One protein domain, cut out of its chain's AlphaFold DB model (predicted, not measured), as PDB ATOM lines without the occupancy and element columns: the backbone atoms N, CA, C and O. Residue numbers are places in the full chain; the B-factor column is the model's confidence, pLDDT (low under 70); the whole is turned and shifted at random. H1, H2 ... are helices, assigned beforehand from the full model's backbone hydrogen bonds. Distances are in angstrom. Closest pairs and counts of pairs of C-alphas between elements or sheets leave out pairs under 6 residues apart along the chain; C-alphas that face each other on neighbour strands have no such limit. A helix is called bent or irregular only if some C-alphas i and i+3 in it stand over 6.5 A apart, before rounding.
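This is residues 2 to 140 of the 151 residues of the protein "HD domain-containing protein" of Candidatus Saccharibacteria bacterium QS_5_54_17 (UniProt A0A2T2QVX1). A long helix, H6, is the spine of two lobes: H7 and H8 run alongside it in one lobe, while H2 and H5, crossing each other near its first end, join H3 and H4 in the other. H1 packs on H6 near that first end, and residues 32 to 38 and 135 to 140 stick out. The 139 printed residues have nine named helices, H1 to H9 in chain order, and no named strand; the class is all helix. The whole is only just compact, close to loose, with a radius of gyration of the C-alphas of 16.8 A and spans of 49 by 40 by 29 A.

Find C-alpha 2 at (140.504, 109.285, 103.273), where H1, residues 2 to 5, begins. Next come H2, residues 11 to 20, 14.3 A long, and H3, residues 25 to 28. Past residues 29 to 42, which hold no named element, look for H4, residues 43 to 51, 12.0 A, and H5, residues 57 to 68, 16.1 A. At C-alpha 73, (131.042, 113.068, 100.388), H6 begins and runs 32.7 A to residue 95. H7, residues 100 to 115, 20.8 A, has a kink of 47 degrees near residue 107 and is irregular: C-alphas 103 and 106 are 7.4 A apart. H8, residues 119 to 129, 15.9 A, is followed by H9, residues 135 to 138, which ends at C-alpha 138, (160.671, 94.031, 107.192).

Start at H6, the hub, touching five helices. H6, H7 and H8 form an up and down bundle, each running against the one before. H6 and H7, a helical hairpin, touch at a shallow tilt of 15 degrees; their closest C-alphas, Leu 90 and Gly 101, are 4.9 A apart. H8 touches H6, the same way at 6 degrees, a shallow tilt, closest at the C-alphas of Ala 121 and Asp 80, 6.0 A. With residues 74 to 78 alone, H6 touches H2 at a steep tilt of 65 degrees, closest at the C-alphas of Glu 74 and Val 14, 5.4 A. H2 touches H5 about perpendicular, at 89 degrees, with the C-alphas of Met 17 and Leu 63 closest at 5.6 A. H3 touches H4, closest at the C-alphas of Arg 27 and Gly 46, 5.5 A. H9 touches no helix. In H2, H4, H5 and H8 every O i to N i+4 pair is within hydrogen-bond range, against 17 of 19 in H6 and 10 of 12 in H7; H1, H3 and H9 are too short for such a pair.

Look to Asp 53 and Phe 139 for the C-alphas farthest apart, 49.9 A. The printed part has no cut, and H3 to H4 is the one long link, with 14 residues. No printed residue is under 70 in pLDDT.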
ATOM      1  N   ILE A   2     141.124 108.351 104.227       96.31
ATOM      2  CA  ILE A   2     140.504 109.285 103.273       96.31
ATOM      3  C   ILE A   2     139.599 110.293 103.994       96.31
ATOM      4  O   ILE A   2     139.904 111.475 103.985       96.31
ATOM      5  N   ALA A   3     138.598 109.822 104.751       96.69
ATOM      6  CA  ALA A   3     137.689 110.675 105.530       96.69
ATOM      7  C   ALA A   3     138.399 111.751 106.375       96.69
ATOM      8  O   ALA A   3     138.050 112.922 106.301       96.69
ATOM      9  N   ALA A   4     139.445 111.380 107.117       95.44
ATOM     10  CA  ALA A   4     140.188 112.327 107.947       95.44
ATOM     11  C   ALA A   4     140.967 113.371 107.124       95.44
ATOM     12  O   ALA A   4     141.044 114.529 107.524       95.44
ATOM     13  N   LYS A   5     141.552 112.976 105.985       96.50
ATOM     14  CA  LYS A   5     142.279 113.888 105.081       96.50
ATOM     15  C   LYS A   5     141.336 114.829 104.326       96.50
ATOM     16  O   LYS A   5     141.701 115.975 104.098       96.50
ATOM     17  N   GLU A   6     140.130 114.362 104.022       96.62
ATOM     18  CA  GLU A   6     139.049 115.144 103.410       96.62
ATOM     19  C   GLU A   6     138.261 115.990 104.432       96.62
ATOM     20  O   GLU A   6     137.322 116.691 104.067       96.62
ATOM     21  N   GLY A   7     138.629 115.949 105.720       96.31
ATOM     22  CA  GLY A   7     137.996 116.761 106.764       96.31
ATOM     23  C   GLY A   7     136.587 116.311 107.164       96.31
ATOM     24  O   GLY A   7     135.822 117.116 107.688       96.31
ATOM     25  N   ILE A   8     136.233 115.045 106.932       96.69
ATOM     26  CA  ILE A   8     134.952 114.475 107.361       96.69
ATOM     27  C   ILE A   8     134.958 114.247 108.870       96.69
ATOM     28  O   ILE A   8     135.762 113.472 109.394       96.69
ATOM     29  N   GLU A   9     134.023 114.899 109.557       93.50
ATOM     30  CA  GLU A   9     133.838 114.764 111.003       93.50
ATOM     31  C   GLU A   9     133.010 113.518 111.359       93.50
ATOM     32  O   GLU A   9     133.345 112.803 112.307       93.50
ATOM     33  N   ASP A  10     131.976 113.202 110.567       95.62
ATOM     34  CA  ASP A  10     131.099 112.046 110.790       95.62
ATOM     35  C   ASP A  10     131.711 110.743 110.250       95.62
ATOM     36  O   ASP A  10     131.276 110.125 109.275       95.62
ATOM     37  N   THR A  11     132.788 110.316 110.903       95.75
ATOM     38  CA  THR A  11     133.446 109.044 110.586       95.75
ATOM     39  C   THR A  11     132.595 107.822 110.942       95.75
ATOM     40  O   THR A  11     132.796 106.760 110.352       95.75
ATOM     41  N   GLU A  12     131.629 107.957 111.858       97.25
ATOM     42  CA  GLU A  12     130.708 106.873 112.217       97.25
ATOM     43  C   GLU A  12     129.824 106.516 111.024       97.25
ATOM     44  O   GLU A  12     129.733 105.342 110.655       97.25
ATOM     45  N   LYS A  13     129.248 107.526 110.366       97.50
ATOM     46  CA  LYS A  13     128.472 107.341 109.140       97.50
ATOM     47  C   LYS A  13     129.290 106.678 108.036       97.50
ATOM     48  O   LYS A  13     128.803 105.729 107.425       97.50
ATOM     49  N   VAL A  14     130.533 107.117 107.812       98.25
ATOM     50  CA  VAL A  14     131.432 106.508 106.809       98.25
ATOM     51  C   VAL A  14     131.650 105.021 107.096       98.25
ATOM     52  O   VAL A  14     131.550 104.200 106.187       98.25
ATOM     53  N   VAL A  15     131.917 104.657 108.354       98.06
ATOM     54  CA  VAL A  15     132.137 103.256 108.746       98.06
ATOM     55  C   VAL A  15     130.866 102.427 108.576       98.06
ATOM     56  O   VAL A  15     130.927 101.345 107.996       98.06
ATOM     57  N   LYS A  16     129.709 102.920 109.032       98.31
ATOM     58  CA  LYS A  16     128.431 102.213 108.860       98.31
ATOM     59  C   LYS A  16     128.089 102.021 107.388       98.31
ATOM     60  O   LYS A  16     127.730 100.924 106.984       98.31
ATOM     61  N   MET A  17     128.258 103.060 106.577       98.50
ATOM     62  CA  MET A  17     128.013 102.985 105.143       98.50
ATOM     63  C   MET A  17     128.952 101.982 104.464       98.50
ATOM     64  O   MET A  17     128.482 101.167 103.678       98.50
ATOM     65  N   ALA A  18     130.238 101.950 104.828       98.31
ATOM     66  CA  ALA A  18     131.175 100.940 104.336       98.31
ATOM     67  C   ALA A  18     130.768  99.506 104.712       98.31
ATOM     68  O   ALA A  18     130.940  98.598 103.909       98.31
ATOM     69  N   LEU A  19     130.183  99.284 105.890       97.88
ATOM     70  CA  LEU A  19     129.676  97.961 106.282       97.88
ATOM     71  C   LEU A  19     128.419  97.545 105.505       97.88
ATOM     72  O   LEU A  19     128.167  96.354 105.339       97.88
ATOM     73  N   VAL A  20     127.616  98.515 105.070       97.88
ATOM     74  CA  VAL A  20     126.301  98.273 104.462       97.88
ATOM     75  C   VAL A  20     126.353  98.239 102.936       97.88
ATOM     76  O   VAL A  20     125.498  97.607 102.330       97.88
ATOM     77  N   HIS A  21     127.328  98.885 102.301       98.06
ATOM     78  CA  HIS A  21     127.277  99.177 100.868       98.06
ATOM     79  C   HIS A  21     127.011  97.956  99.958       98.06
ATOM     80  O   HIS A  21     126.112  98.027  99.123       98.06
ATOM     81  N   ASP A  22     127.677  96.824 100.215       97.62
ATOM     82  CA  ASP A  22     127.520  95.573  99.452       97.62
ATOM     83  C   ASP A  22     126.780  94.470 100.236       97.62
ATOM     84  O   ASP A  22     126.729  93.310  99.831       97.62
ATOM     85  N   ILE A  23     126.139  94.787 101.368       96.50
ATOM     86  CA  ILE A  23     125.483  93.763 102.206       96.50
ATOM     87  C   ILE A  23     124.359  93.012 101.460       96.50
ATOM     88  O   ILE A  23     124.071  91.842 101.741       96.50
ATOM     89  N   ALA A  24     123.745  93.677 100.474       97.19
ATOM     90  CA  ALA A  24     122.718  93.122  99.602       97.19
ATOM     91  C   ALA A  24     123.247  91.983  98.710       97.19
ATOM     92  O   ALA A  24     122.477  91.094  98.329       97.19
ATOM     93  N   GLU A  25     124.553  91.956  98.424       96.38
ATOM     94  CA  GLU A  25     125.199  90.929  97.600       96.38
ATOM     95  C   GLU A  25     125.155  89.544  98.267       96.38
ATOM     96  O   GLU A  25     125.199  88.522  97.583       96.38
ATOM     97  N   SER A  26     124.913  89.472  99.583       95.62
ATOM     98  CA  SER A  26     124.630  88.208 100.285       95.62
ATOM     99  C   SER A  26     123.394  87.468  99.751       95.62
ATOM    100  O   SER A  26     123.292  86.247  99.893       95.62
ATOM    101  N   ARG A  27     122.453  88.194  99.128       95.94
ATOM    102  CA  ARG A  27     121.243  87.644  98.495       95.94
ATOM    103  C   ARG A  27     121.241  87.812  96.981       95.94
ATOM    104  O   ARG A  27     120.818  86.898  96.280       95.94
ATOM    105  N   ALA A  28     121.686  88.966  96.489       95.06
ATOM    106  CA  ALA A  28     121.705  89.278  95.062       95.06
ATOM    107  C   ALA A  28     122.904  88.653  94.317       95.06
ATOM    108  O   ALA A  28     122.853  88.527  93.094       95.06
ATOM    109  N   GLY A  29     123.931  88.217  95.053       94.19
ATOM    110  CA  GLY A  29     125.214  87.757  94.527       94.19
ATOM    111  C   GLY A  29     126.144  88.914  94.154       94.19
ATOM    112  O   GLY A  29     125.684  89.955  93.688       94.19
ATOM    113  N   ASP A  30     127.453  88.701  94.305       93.81
ATOM    114  CA  ASP A  30     128.471  89.584  93.726       93.81
ATOM    115  C   ASP A  30     128.526  89.361  92.206       93.81
ATOM    116  O   ASP A  30     128.780  88.257  91.701       93.81
ATOM    117  N   VAL A  31     128.272  90.432  91.459       92.19
ATOM    118  CA  VAL A  31     128.301  90.424  90.000       92.19
ATOM    119  C   VAL A  31     129.621  91.021  89.513       92.19
ATOM    120  O   VAL A  31     129.742  92.224  89.244       92.19
ATOM    121  N   HIS A  32     130.599  90.137  89.307       91.19
ATOM    122  CA  HIS A  32     131.904  90.472  88.733       91.19
ATOM    123  C   HIS A  32     131.812  90.999  87.285       91.19
ATOM    124  O   HIS A  32     130.806  90.831  86.591       91.19
ATOM    125  N   TYR A  33     132.904  91.588  86.773       88.56
ATOM    126  CA  TYR A  33     132.948  92.287  85.473       88.56
ATOM    127  C   TYR A  33     132.329  91.535  84.284       88.56
ATOM    128  O   TYR A  33     131.679  92.153  83.443       88.56
ATOM    129  N   VAL A  34     132.526  90.216  84.203       93.25
ATOM    130  CA  VAL A  34     131.955  89.391  83.124       93.25
ATOM    131  C   VAL A  34     130.460  89.170  83.345       93.25
ATOM    132  O   VAL A  34     129.676  89.366  82.422       93.25
ATOM    133  N   SER A  35     130.050  88.819  84.566       95.00
ATOM    134  CA  SER A  35     128.640  88.577  84.887       95.00
ATOM    135  C   SER A  35     127.784  89.837  84.752       95.00
ATOM    136  O   SER A  35     126.626  89.731  84.362       95.00
ATOM    137  N   ARG A  36     128.352  91.045  84.909       91.31
ATOM    138  CA  ARG A  36     127.635  92.315  84.667       91.31
ATOM    139  C   ARG A  36     127.112  92.475  83.237       91.31
ATOM    140  O   ARG A  36     126.263  93.323  83.000       91.31
ATOM    141  N   GLN A  37     127.618  91.694  82.281       95.12
ATOM    142  CA  GLN A  37     127.118  91.694  80.902       95.12
ATOM    143  C   GLN A  37     125.860  90.830  80.718       95.12
ATOM    144  O   GLN A  37     125.175  90.964  79.707       95.12
ATOM    145  N   TYR A  38     125.575  89.925  81.659       95.38
ATOM    146  CA  TYR A  38     124.585  88.857  81.486       95.38
ATOM    147  C   TYR A  38     123.621  88.703  82.667       95.38
ATOM    148  O   TYR A  38     122.658  87.945  82.570       95.38
ATOM    149  N   THR A  39     123.876  89.388  83.778       93.94
ATOM    150  CA  THR A  39     123.120  89.262  85.022       93.94
ATOM    151  C   THR A  39     122.620  90.629  85.466       93.94
ATOM    152  O   THR A  39     123.404  91.560  85.639       93.94
ATOM    153  N   GLU A  40     121.311  90.732  85.685       91.38
ATOM    154  CA  GLU A  40     120.688  91.865  86.369       91.38
ATOM    155  C   GLU A  40     120.569  91.537  87.861       91.38
ATOM    156  O   GLU A  40     120.003  90.505  88.231       91.38
ATOM    157  N   ARG A  41     121.110  92.410  88.720       91.44
ATOM    158  CA  ARG A  41     121.020  92.281  90.180       91.44
ATOM    159  C   ARG A  41     119.894  93.148  90.721       91.44
ATOM    160  O   ARG A  41     119.740  94.293  90.302       91.44
ATOM    161  N   ASN A  42     119.136  92.615  91.675       95.75
ATOM    162  CA  ASN A  42     118.113  93.369  92.395       95.75
ATOM    163  C   ASN A  42     118.541  93.558  93.854       95.75
ATOM    164  O   ASN A  42     118.018  92.919  94.767       95.75
ATOM    165  N   GLU A  43     119.549  94.404  94.051       96.50
ATOM    166  CA  GLU A  43     120.093  94.701  95.379       96.50
ATOM    167  C   GLU A  43     119.098  95.457  96.252       96.50
ATOM    168  O   GLU A  43     119.044  95.189  97.447       96.50
ATOM    169  N   GLU A  44     118.245  96.305  95.666       97.12
ATOM    170  CA  GLU A  44     117.182  96.999  96.399       97.12
ATOM    171  C   GLU A  44     116.191  96.001  97.024       97.12
ATOM    172  O   GLU A  44     115.833  96.127  98.195       97.12
ATOM    173  N   LEU A  45     115.772  94.972  96.278       97.69
ATOM    174  CA  LEU A  45     114.976  93.878  96.841       97.69
ATOM    175  C   LEU A  45     115.777  93.099  97.889       97.69
ATOM    176  O   LEU A  45     115.262  92.813  98.966       97.69
ATOM    177  N   GLY A  46     117.042  92.789  97.587       97.31
ATOM    178  CA  GLY A  46     117.930  92.054  98.484       97.31
ATOM    179  C   GLY A  46     118.056  92.713  99.856       97.31
ATOM    180  O   GLY A  46     117.868  92.041 100.870       97.31
ATOM    181  N   ILE A  47     118.319  94.021  99.895       97.94
ATOM    182  CA  ILE A  47     118.476  94.765 101.143       97.94
ATOM    183  C   ILE A  47     117.144  94.977 101.869       97.94
ATOM    184  O   ILE A  47     117.099  94.793 103.084       97.94
ATOM    185  N   LYS A  48     116.047  95.271 101.154       98.00
ATOM    186  CA  LYS A  48     114.710  95.399 101.762       98.00
ATOM    187  C   LYS A  48     114.283  94.108 102.441       98.00
ATOM    188  O   LYS A  48     113.958  94.119 103.624       98.00
ATOM    189  N   ASP A  49     114.370  92.980 101.740       97.75
ATOM    190  CA  ASP A  49     114.004  91.690 102.320       97.75
ATOM    191  C   ASP A  49     114.965  91.276 103.449       97.75
ATOM    192  O   ASP A  49     114.637  90.410 104.264       97.75
ATOM    193  N   MET A  50     116.209  91.769 103.444       96.75
ATOM    194  CA  MET A  50     117.200  91.446 104.473       96.75
ATOM    195  C   MET A  50     116.948  92.195 105.770       96.75
ATOM    196  O   MET A  50     117.162  91.630 106.842       96.75
ATOM    197  N   LEU A  51     116.505  93.441 105.665       97.44
ATOM    198  CA  LEU A  51     116.324  94.319 106.807       97.44
ATOM    199  C   LEU A  51     114.885  94.382 107.321       97.44
ATOM    200  O   LEU A  51     114.695  94.904 108.417       97.44
ATOM    201  N   ALA A  52     113.915  93.850 106.575       97.88
ATOM    202  CA  ALA A  52     112.506  93.829 106.953       97.88
ATOM    203  C   ALA A  52     112.297  93.377 108.409       97.88
ATOM    204  O   ALA A  52     112.801  92.331 108.829       97.88
ATOM    205  N   ASP A  53     111.543  94.177 109.166       97.25
ATOM    206  CA  ASP A  53     111.187  93.952 110.573       97.25
ATOM    207  C   ASP A  53     112.392  93.926 111.540       97.25
ATOM    208  O   ASP A  53     112.286  93.464 112.684       97.25
ATOM    209  N   THR A  54     113.554  94.435 111.118       97.69
ATOM    210  CA  THR A  54     114.730  94.582 111.985       97.69
ATOM    211  C   THR A  54     114.838  95.995 112.551       97.69
ATOM    212  O   THR A  54     114.394  96.975 111.960       97.69
ATOM    213  N   ALA A  55     115.524  96.135 113.688       97.88
ATOM    214  CA  ALA A  55     115.816  97.447 114.271       97.88
ATOM    215  C   ALA A  55     116.776  98.311 113.422       97.88
ATOM    216  O   ALA A  55     116.997  99.469 113.761       97.88
ATOM    217  N   LEU A  56     117.367  97.745 112.362       96.94
ATOM    218  CA  LEU A  56     118.342  98.408 111.491       96.94
ATOM    219  C   LEU A  56     117.720  98.913 110.183       96.94
ATOM    220  O   LEU A  56     118.402  99.593 109.425       96.94
ATOM    221  N   GLU A  57     116.455  98.578 109.909       97.75
ATOM    222  CA  GLU A  57     115.820  98.772 108.602       97.75
ATOM    223  C   GLU A  57     115.911 100.205 108.087       97.75
ATOM    224  O   GLU A  57     116.488 100.440 107.028       97.75
ATOM    225  N   GLU A  58     115.404 101.168 108.851       98.12
ATOM    226  CA  GLU A  58     115.360 102.570 108.431       98.12
ATOM    227  C   GLU A  58     116.766 103.151 108.210       98.12
ATOM    228  O   GLU A  58     117.041 103.746 107.166       98.12
ATOM    229  N   GLU A  59     117.677 102.937 109.166       98.06
ATOM    230  CA  GLU A  59     119.039 103.473 109.105       98.06
ATOM    231  C   GLU A  59     119.821 102.867 107.934       98.06
ATOM    232  O   GLU A  59     120.409 103.597 107.134       98.06
ATOM    233  N   PHE A  60     119.827 101.539 107.803       98.25
ATOM    234  CA  PHE A  60     120.665 100.865 106.812       98.25
ATOM    235  C   PHE A  60     120.112 101.032 105.398       98.25
ATOM    236  O   PHE A  60     120.905 101.219 104.478       98.25
ATOM    237  N   LEU A  61     118.784 101.050 105.208       98.25
ATOM    238  CA  LEU A  61     118.203 101.387 103.905       98.25
ATOM    239  C   LEU A  61     118.562 102.816 103.490       98.25
ATOM    240  O   LEU A  61     118.930 103.036 102.336       98.25
ATOM    241  N   SER A  62     118.513 103.776 104.420       98.25
ATOM    242  CA  SER A  62     118.900 105.158 104.127       98.25
ATOM    243  C   SER A  62     120.381 105.271 103.764       98.25
ATOM    244  O   SER A  62     120.717 105.958 102.801       98.25
ATOM    245  N   LEU A  63     121.272 104.606 104.508       98.50
ATOM    246  CA  LEU A  63     122.713 104.619 104.227       98.50
ATOM    247  C   LEU A  63     123.043 103.947 102.894       98.50
ATOM    248  O   LEU A  63     123.855 104.470 102.134       98.50
ATOM    249  N   TRP A  64     122.411 102.809 102.607       98.44
ATOM    250  CA  TRP A  64     122.594 102.093 101.350       98.44
ATOM    251  C   TRP A  64     122.123 102.923 100.155       98.44
ATOM    252  O   TRP A  64     122.860 103.054  99.184       98.44
ATOM    253  N   GLN A  65     120.948 103.555 100.244       98.31
ATOM    254  CA  GLN A  65     120.437 104.411  99.170       98.31
ATOM    255  C   GLN A  65     121.332 105.637  98.946       98.31
ATOM    256  O   GLN A  65     121.644 105.987  97.809       98.31
ATOM    257  N   GLU A  66     121.786 106.280 100.026       98.56
ATOM    258  CA  GLU A  66     122.711 107.413  99.940       98.56
ATOM    259  C   GLU A  66     124.042 107.013  99.287       98.56
ATOM    260  O   GLU A  66     124.587 107.772  98.473       98.56
ATOM    261  N   TYR A  67     124.545 105.817  99.620       98.62
ATOM    262  CA  TYR A  67     125.691 105.223  98.948       98.62
ATOM    263  C   TYR A  67     125.392 105.022  97.465       98.62
ATOM    264  O   TYR A  67     126.114 105.589  96.648       98.62
ATOM    265  N   GLU A  68     124.330 104.301  97.099       97.75
ATOM    266  CA  GLU A  68     123.972 103.983  95.709       97.75
ATOM    267  C   GLU A  68     123.844 105.213  94.815       97.75
ATOM    268  O   GLU A  68     124.452 105.266  93.743       97.75
ATOM    269  N   ASP A  69     123.205 106.266  95.312       97.94
ATOM    270  CA  ASP A  69     123.060 107.523  94.579       97.94
ATOM    271  C   ASP A  69     124.333 108.391  94.582       97.94
ATOM    272  O   ASP A  69     124.394 109.418  93.900       97.94
ATOM    273  N   ARG A  70     125.354 108.008  95.361       98.00
ATOM    274  CA  ARG A  70     126.621 108.737  95.548       98.00
ATOM    275  C   ARG A  70     126.382 110.206  95.930       98.00
ATOM    276  O   ARG A  70     127.071 111.113  95.450       98.00
ATOM    277  N   GLN A  71     125.387 110.446  96.789       96.19
ATOM    278  CA  GLN A  71     124.875 111.790  97.095       96.19
ATOM    279  C   GLN A  71     125.834 112.623  97.946       96.19
ATOM    280  O   GLN A  71     126.015 113.816  97.690       96.19
ATOM    281  N   SER A  72     126.451 112.004  98.949       97.75
ATOM    282  CA  SER A  72     127.283 112.683  99.941       97.75
ATOM    283  C   SER A  72     128.778 112.502  99.691       97.75
ATOM    284  O   SER A  72     129.205 111.707  98.848       97.75
ATOM    285  N   MET A  73     129.595 113.266 100.421       98.06
ATOM    286  CA  MET A  73     131.042 113.068 100.388       98.06
ATOM    287  C   MET A  73     131.421 111.746 101.067       98.06
ATOM    288  O   MET A  73     132.292 111.037 100.580       98.06
ATOM    289  N   GLU A  74     130.713 111.361 102.125       98.50
ATOM    290  CA  GLU A  74     130.852 110.078 102.808       98.50
ATOM    291  C   GLU A  74     130.620 108.907 101.843       98.50
ATOM    292  O   GLU A  74     131.471 108.025 101.748       98.50
ATOM    293  N   ALA A  75     129.545 108.943 101.045       98.50
ATOM    294  CA  ALA A  75     129.251 107.937 100.018       98.50
ATOM    295  C   ALA A  75     130.342 107.826  98.953       98.50
ATOM    296  O   ALA A  75     130.736 106.727  98.551       98.50
ATOM    297  N   LYS A  76     130.866 108.969  98.515       98.56
ATOM    298  CA  LYS A  76     131.974 109.032  97.560       98.56
ATOM    299  C   LYS A  76     133.262 108.471  98.148       98.56
ATOM    300  O   LYS A  76     133.943 107.710  97.476       98.56
ATOM    301  N   ILE A  77     133.551 108.765  99.413       98.56
ATOM    302  CA  ILE A  77     134.714 108.238 100.132       98.56
ATOM    303  C   ILE A  77     134.615 106.726 100.323       98.56
ATOM    304  O   ILE A  77     135.616 106.033 100.150       98.56
ATOM    305  N   VAL A  78     133.433 106.196 100.652       98.62
ATOM    306  CA  VAL A  78     133.229 104.741 100.722       98.62
ATOM    307  C   VAL A  78     133.435 104.113  99.345       98.62
ATOM    308  O   VAL A  78     134.105 103.091  99.249       98.62
ATOM    309  N   LYS A  79     132.962 104.747  98.262       98.62
ATOM    310  CA  LYS A  79     133.205 104.244  96.901       98.62
ATOM    311  C   LYS A  79     134.675 104.332  96.483       98.62
ATOM    312  O   LYS A  79     135.165 103.470  95.757       98.62
ATOM    313  N   ASP A  80     135.384 105.363  96.913       98.56
ATOM    314  CA  ASP A  80     136.824 105.457  96.710       98.56
ATOM    315  C   ASP A  80     137.540 104.316  97.431       98.56
ATOM    316  O   ASP A  80     138.374 103.648  96.826       98.56
ATOM    317  N   ALA A  81     137.177 104.049  98.688       98.44
ATOM    318  CA  ALA A  81     137.730 102.944  99.461       98.44
ATOM    319  C   ALA A  81     137.453 101.576  98.811       98.44
ATOM    320  O   ALA A  81     138.396 100.813  98.636       98.44
ATOM    321  N   ASP A  82     136.213 101.310  98.386       98.12
ATOM    322  CA  ASP A  82     135.825 100.098  97.642       98.12
ATOM    323  C   ASP A  82     136.665  99.921  96.361       98.12
ATOM    324  O   ASP A  82     137.255  98.871  96.112       98.12
ATOM    325  N   ASN A  83     136.842 100.987  95.571       97.69
ATOM    326  CA  ASN A  83     137.706 100.905  94.394       97.69
ATOM    327  C   ASN A  83     139.167 100.607  94.758       97.69
ATOM    328  O   ASN A  83     139.794  99.816  94.054       97.69
ATOM    329  N   LEU A  84     139.719 101.248  95.792       98.12
ATOM    330  CA  LEU A  84     141.113 101.059  96.207       98.12
ATOM    331  C   LEU A  84     141.378  99.672  96.802       98.12
ATOM    332  O   LEU A  84     142.506  99.196  96.702       98.12
ATOM    333  N   ASP A  85     140.370  99.022  97.385       97.38
ATOM    334  CA  ASP A  85     140.488  97.675  97.957       97.38
ATOM    335  C   ASP A  85     140.980  96.655  96.917       97.38
ATOM    336  O   ASP A  85     141.897  95.876  97.169       97.38
ATOM    337  N   ILE A  86     140.490  96.771  95.677       96.69
ATOM    338  CA  ILE A  86     140.965  95.956  94.548       96.69
ATOM    339  C   ILE A  86     142.462  96.179  94.290       96.69
ATOM    340  O   ILE A  86     143.187  95.233  93.989       96.69
ATOM    341  N   ASP A  87     142.943  97.422  94.367       97.12
ATOM    342  CA  ASP A  87     144.360  97.717  94.145       97.12
ATOM    343  C   ASP A  87     145.232  97.168  95.288       97.12
ATOM    344  O   ASP A  87     146.321  96.665  95.010       97.12
ATOM    345  N   PHE A  88     144.749  97.179  96.538       96.62
ATOM    346  CA  PHE A  88     145.420  96.501  97.653       96.62
ATOM    347  C   PHE A  88     145.528  94.991  97.418       96.62
ATOM    348  O   PHE A  88     146.640  94.460  97.444       96.62
ATOM    349  N   GLU A  89     144.420  94.322  97.094       96.31
ATOM    350  CA  GLU A  89     144.407  92.885  96.790       96.31
ATOM    351  C   GLU A  89     145.388  92.553  95.652       96.31
ATOM    352  O   GLU A  89     146.184  91.619  95.752       96.31
ATOM    353  N   LEU A  90     145.429  93.353  94.580       96.31
ATOM    354  CA  LEU A  90     146.376  93.133  93.481       96.31
ATOM    355  C   LEU A  90     147.843  93.249  93.926       96.31
ATOM    356  O   LEU A  90     148.681  92.491  93.430       96.31
ATOM    357  N   ARG A  91     148.173  94.156  94.858       95.56
ATOM    358  CA  ARG A  91     149.526  94.243  95.436       95.56
ATOM    359  C   ARG A  91     149.862  93.020  96.279       95.56
ATOM    360  O   ARG A  91     150.980  92.514  96.171       95.56
ATOM    361  N   GLU A  92     148.917  92.522  97.069       95.31
ATOM    362  CA  GLU A  92     149.085  91.292  97.850       95.31
ATOM    363  C   GLU A  92     149.317  90.081  96.944       95.31
ATOM    364  O   GLU A  92     150.285  89.339  97.129       95.31
ATOM    365  N   GLN A  93     148.514  89.942  95.890       95.75
ATOM    366  CA  GLN A  93     148.690  88.904  94.878       95.75
ATOM    367  C   GLN A  93     150.069  88.997  94.208       95.75
ATOM    368  O   GLN A  93     150.761  87.985  94.065       95.75
ATOM    369  N   SER A  94     150.517  90.200  93.838       94.75
ATOM    370  CA  SER A  94     151.857  90.401  93.274       94.75
ATOM    371  C   SER A  94     152.980  90.050  94.250       94.75
ATOM    372  O   SER A  94     153.965  89.440  93.834       94.75
ATOM    373  N   ALA A  95     152.826  90.337  95.544       93.38
ATOM    374  CA  ALA A  95     153.792  89.933  96.567       93.38
ATOM    375  C   ALA A  95     153.871  88.402  96.738       93.38
ATOM    376  O   ALA A  95     154.943  87.864  97.016       93.38
ATOM    377  N   MET A  96     152.771  87.685  96.479       93.69
ATOM    378  CA  MET A  96     152.737  86.216  96.417       93.69
ATOM    379  C   MET A  96     153.276  85.639  95.093       93.69
ATOM    380  O   MET A  96     153.318  84.419  94.926       93.69
ATOM    381  N   GLY A  97     153.713  86.489  94.159       94.62
ATOM    382  CA  GLY A  97     154.270  86.094  92.865       94.62
ATOM    383  C   GLY A  97     153.247  85.960  91.734       94.62
ATOM    384  O   GLY A  97     153.609  85.494  90.653       94.62
ATOM    385  N   ASN A  98     151.988  86.360  91.942       96.12
ATOM    386  CA  ASN A  98     150.979  86.365  90.882       96.12
ATOM    387  C   ASN A  98     151.140  87.586  89.962       96.12
ATOM    388  O   ASN A  98     151.284  88.724  90.403       96.12
ATOM    389  N   THR A  99     151.023  87.367  88.653       95.62
ATOM    390  CA  THR A  99     151.171  88.412  87.620       95.62
ATOM    391  C   THR A  99     149.850  89.100  87.259       95.62
ATOM    392  O   THR A  99     149.778  89.899  86.322       95.62
ATOM    393  N   VAL A 100     148.775  88.808  88.000       94.00
ATOM    394  CA  VAL A 100     147.448  89.391  87.757       94.00
ATOM    395  C   VAL A 100     147.468  90.916  87.901       94.00
ATOM    396  O   VAL A 100     146.893  91.602  87.058       94.00
ATOM    397  N   GLY A 101     148.212  91.457  88.872       92.06
ATOM    398  CA  GLY A 101     148.387  92.903  89.046       92.06
ATOM    399  C   GLY A 101     148.945  93.589  87.796       92.06
ATOM    400  O   GLY A 101     148.423  94.616  87.370       92.06
ATOM    401  N   GLU A 102     149.931  92.973  87.136       92.81
ATOM    402  CA  GLU A 102     150.512  93.495  85.891       92.81
ATOM    403  C   GLU A 102     149.482  93.522  84.756       92.81
ATOM    404  O   GLU A 102     149.366  94.509  84.029       92.81
ATOM    405  N   SER A 103     148.693  92.452  84.636       93.69
ATOM    406  CA  SER A 103     147.673  92.313  83.588       93.69
ATOM    407  C   SER A 103     146.533  93.322  83.752       93.69
ATOM    408  O   SER A 103     145.972  93.801  82.765       93.69
ATOM    409  N   PHE A 104     146.196  93.661  84.996       93.75
ATOM    410  CA  PHE A 104     145.101  94.570  85.324       93.75
ATOM    411  C   PHE A 104     145.540  96.027  85.508       93.75
ATOM    412  O   PHE A 104     144.671  96.895  85.580       93.75
ATOM    413  N   HIS A 105     146.840  96.343  85.495       94.06
ATOM    414  CA  HIS A 105     147.330  97.699  85.763       94.06
ATOM    415  C   HIS A 105     146.706  98.768  84.849       94.06
ATOM    416  O   HIS A 105     146.229  99.793  85.330       94.06
ATOM    417  N   ALA A 106     146.645  98.535  83.532       95.75
ATOM    418  CA  ALA A 106     146.071  99.513  82.600       95.75
ATOM    419  C   ALA A 106     144.559  99.754  82.828       95.75
ATOM    420  O   ALA A 106     144.167 100.917  82.952       95.75
ATOM    421  N   PRO A 107     143.704  98.715  82.945       94.44
ATOM    422  CA  PRO A 107     142.315  98.888  83.375       94.44
ATOM    423  C   PRO A 107     142.172  99.598  84.726       94.44
ATOM    424  O   PRO A 107     141.346 100.499  84.858       94.44
ATOM    425  N   ARG A 108     142.991  99.240  85.723       96.06
ATOM    426  CA  ARG A 108     142.938  99.857  87.056       96.06
ATOM    427  C   ARG A 108     143.328 101.329  87.036       96.06
ATOM    428  O   ARG A 108     142.648 102.130  87.663       96.06
ATOM    429  N   LYS A 109     144.316 101.715  86.225       96.50
ATOM    430  CA  LYS A 109     144.665 103.122  85.982       96.50
ATOM    431  C   LYS A 109     143.504 103.916  85.378       96.50
ATOM    432  O   LYS A 109     143.272 105.055  85.759       96.50
ATOM    433  N   GLN A 110     142.723 103.317  84.477       96.25
ATOM    434  CA  GLN A 110     141.515 103.977  83.967       96.25
ATOM    435  C   GLN A 110     140.449 104.144  85.055       96.25
ATOM    436  O   GLN A 110     139.760 105.163  85.072       96.25
ATOM    437  N   VAL A 111     140.297 103.173  85.959       95.50
ATOM    438  CA  VAL A 111     139.392 103.307  87.110       95.50
ATOM    439  C   VAL A 111     139.871 104.434  88.023       95.50
ATOM    440  O   VAL A 111     139.078 105.319  88.332       95.50
ATOM    441  N   SER A 112     141.155 104.467  88.388       94.69
ATOM    442  CA  SER A 112     141.680 105.495  89.291       94.69
ATOM    443  C   SER A 112     141.551 106.910  88.721       94.69
ATOM    444  O   SER A 112     141.174 107.825  89.445       94.69
ATOM    445  N   GLU A 113     141.768 107.091  87.417       94.31
ATOM    446  CA  GLU A 113     141.685 108.401  86.756       94.31
ATOM    447  C   GLU A 113     140.250 108.900  86.524       94.31
ATOM    448  O   GLU A 113     140.049 110.101  86.362       94.31
ATOM    449  N   ASN A 114     139.252 108.008  86.467       96.25
ATOM    450  CA  ASN A 114     137.894 108.372  86.033       96.25
ATOM    451  C   ASN A 114     136.782 108.050  87.040       96.25
ATOM    452  O   ASN A 114     135.635 108.443  86.815       96.25
ATOM    453  N   LYS A 115     137.063 107.257  88.078       96.12
ATOM    454  CA  LYS A 115     136.047 106.724  89.004       96.12
ATOM    455  C   LYS A 115     136.312 107.044  90.469       96.12
ATOM    456  O   LYS A 115     135.396 106.834  91.260       96.12
ATOM    457  N   LEU A 116     137.502 107.535  90.812       98.06
ATOM    458  CA  LEU A 116     137.757 108.088  92.138       98.06
ATOM    459  C   LEU A 116     137.176 109.501  92.234       98.06
ATOM    460  O   LEU A 116     137.201 110.264  91.267       98.06
ATOM    461  N   TYR A 117     136.634 109.834  93.397       98.12
ATOM    462  CA  TYR A 117     135.968 111.100  93.673       98.12
ATOM    463  C   TYR A 117     136.877 112.110  94.373       98.12
ATOM    464  O   TYR A 117     136.664 113.312  94.212       98.12
ATOM    465  N   THR A 118     137.847 111.642  95.160       98.06
ATOM    466  CA  THR A 118     138.718 112.495  95.976       98.06
ATOM    467  C   THR A 118     140.167 112.469  95.494       98.06
ATOM    468  O   THR A 118     140.708 111.422  95.128       98.06
ATOM    469  N   ASP A 119     140.834 113.624  95.565       97.19
ATOM    470  CA  ASP A 119     142.271 113.727  95.285       97.19
ATOM    471  C   ASP A 119     143.085 112.879  96.274       97.19
ATOM    472  O   ASP A 119     144.105 112.295  95.904       97.19
ATOM    473  N   THR A 120     142.611 112.746  97.522       98.12
ATOM    474  CA  THR A 120     143.228 111.850  98.506       98.12
ATOM    475  C   THR A 120     143.210 110.398  98.042       98.12
ATOM    476  O   THR A 120     144.230 109.719  98.165       98.12
ATOM    477  N   ALA A 121     142.084 109.901  97.521       98.25
ATOM    478  CA  ALA A 121     142.013 108.530  97.030       98.25
ATOM    479  C   ALA A 121     142.937 108.312  95.830       98.25
ATOM    480  O   ALA A 121     143.621 107.292  95.767       98.25
ATOM    481  N   TYR A 122     143.018 109.281  94.912       97.94
ATOM    482  CA  TYR A 122     143.941 109.198  93.780       97.94
ATOM    483  C   TYR A 122     145.409 109.183  94.228       97.94
ATOM    484  O   TYR A 122     146.186 108.348  93.767       97.94
ATOM    485  N   ALA A 123     145.785 110.041  95.180       97.50
ATOM    486  CA  ALA A 123     147.126 110.033  95.760       97.50
ATOM    487  C   ALA A 123     147.440 108.691  96.448       97.50
ATOM    488  O   ALA A 123     148.512 108.126  96.240       97.50
ATOM    489  N   MET A 124     146.487 108.130  97.201       97.56
ATOM    490  CA  MET A 124     146.637 106.801  97.803       97.56
ATOM    491  C   MET A 124     146.796 105.705  96.745       97.56
ATOM    492  O   MET A 124     147.644 104.834  96.910       97.56
ATOM    493  N   TRP A 125     146.042 105.750  95.644       97.50
ATOM    494  CA  TRP A 125     146.207 104.799  94.542       97.50
ATOM    495  C   TRP A 125     147.638 104.804  93.989       97.50
ATOM    496  O   TRP A 125     148.197 103.732  93.753       97.50
ATOM    497  N   GLN A 126     148.238 105.990  93.819       96.62
ATOM    498  CA  GLN A 126     149.628 106.128  93.373       96.62
ATOM    499  C   GLN A 126     150.602 105.498  94.376       96.62
ATOM    500  O   GLN A 126     151.451 104.704  93.978       96.62
ATOM    501  N   GLU A 127     150.437 105.789  95.670       96.06
ATOM    502  CA  GLU A 127     151.260 105.203  96.737       96.06
ATOM    503  C   GLU A 127     151.153 103.668  96.776       96.06
ATOM    504  O   GLU A 127     152.155 102.982  96.980       96.06
ATOM    505  N   ILE A 128     149.961 103.112  96.527       95.88
ATOM    506  CA  ILE A 128     149.734 101.660  96.496       95.88
ATOM    507  C   ILE A 128     150.569 100.989  95.397       95.88
ATOM    508  O   ILE A 128     151.121  99.913  95.640       95.88
ATOM    509  N   GLN A 129     150.721 101.605  94.217       93.75
ATOM    510  CA  GLN A 129     151.456 100.988  93.100       93.75
ATOM    511  C   GLN A 129     152.925 100.706  93.440       93.75
ATOM    512  O   GLN A 129     153.468  99.681  93.019       93.75
ATOM    513  N   ASP A 130     153.535 101.581  94.238       90.69
ATOM    514  CA  ASP A 130     154.941 101.492  94.639       90.69
ATOM    515  C   ASP A 130     155.138 100.757  95.978       90.69
ATOM    516  O   ASP A 130     156.269 100.570  96.431       90.69
ATOM    517  N   SER A 131     154.050 100.313  96.618       91.94
ATOM    518  CA  SER A 131     154.087  99.661  97.928       91.94
ATOM    519  C   SER A 131     154.343  98.151  97.845       91.94
ATOM    520  O   SER A 131     153.870  97.463  96.934       91.94
ATOM    521  N   ASP A 132     155.071  97.608  98.823       91.69
ATOM    522  CA  ASP A 132     155.189  96.167  99.061       91.69
ATOM    523  C   ASP A 132     154.465  95.825 100.378       91.69
ATOM    524  O   ASP A 132     154.870  96.301 101.447       91.69
ATOM    525  N   PRO A 133     153.407  94.993 100.351       91.38
ATOM    526  CA  PRO A 133     152.665  94.613 101.546       91.38
ATOM    527  C   PRO A 133     153.485  93.752 102.512       91.38
ATOM    528  O   PRO A 133     152.960  93.365 103.542       91.38
ATOM    529  N   HIS A 134     154.758  93.440 102.258       90.62
ATOM    530  CA  HIS A 134     155.672  92.860 103.245       90.62
ATOM    531  C   HIS A 134     156.584  93.890 103.928       90.62
ATOM    532  O   HIS A 134     157.288  93.550 104.886       90.62
ATOM    533  N   ASP A 135     156.556  95.159 103.517       91.56
ATOM    534  CA  ASP A 135     157.385  96.213 104.112       91.56
ATOM    535  C   ASP A 135     157.081  96.448 105.589       91.56
ATOM    536  O   ASP A 135     158.002  96.673 106.377       91.56
ATOM    537  N   TRP A 136     155.827  96.299 106.014       87.56
ATOM    538  CA  TRP A 136     155.473  96.394 107.434       87.56
ATOM    539  C   TRP A 136     156.171  95.328 108.289       87.56
ATOM    540  O   TRP A 136     156.533  95.601 109.433       87.56
ATOM    541  N   HIS A 137     156.424  94.138 107.740       85.56
ATOM    542  CA  HIS A 137     157.156  93.086 108.439       85.56
ATOM    543  C   HIS A 137     158.662  93.347 108.473       85.56
ATOM    544  O   HIS A 137     159.312  93.094 109.492       85.56
ATOM    545  N   ARG A 138     159.222  93.839 107.360       86.06
ATOM    546  CA  ARG A 138     160.671  94.031 107.192       86.06
ATOM    547  C   ARG A 138     161.172  95.307 107.859       86.06
ATOM    548  O   ARG A 138     162.173  95.278 108.573       86.06
ATOM    549  N   PHE A 139     160.473  96.411 107.624       88.50
ATOM    550  CA  PHE A 139     160.903  97.762 107.979       88.50
ATOM    551  C   PHE A 139     160.072  98.376 109.108       88.50
ATOM    552  O   PHE A 139     160.546  99.281 109.795       88.50
ATOM    553  N   GLY A 140     158.859  97.869 109.342       87.75
ATOM    554  CA  GLY A 140     158.019  98.295 110.458       87.75
ATOM    555  C   GLY A 140     158.582  97.911 111.828       87.75
ATOM    556  O   GLY A 140     159.520  97.117 111.967       87.75
TER     557      GLY A 140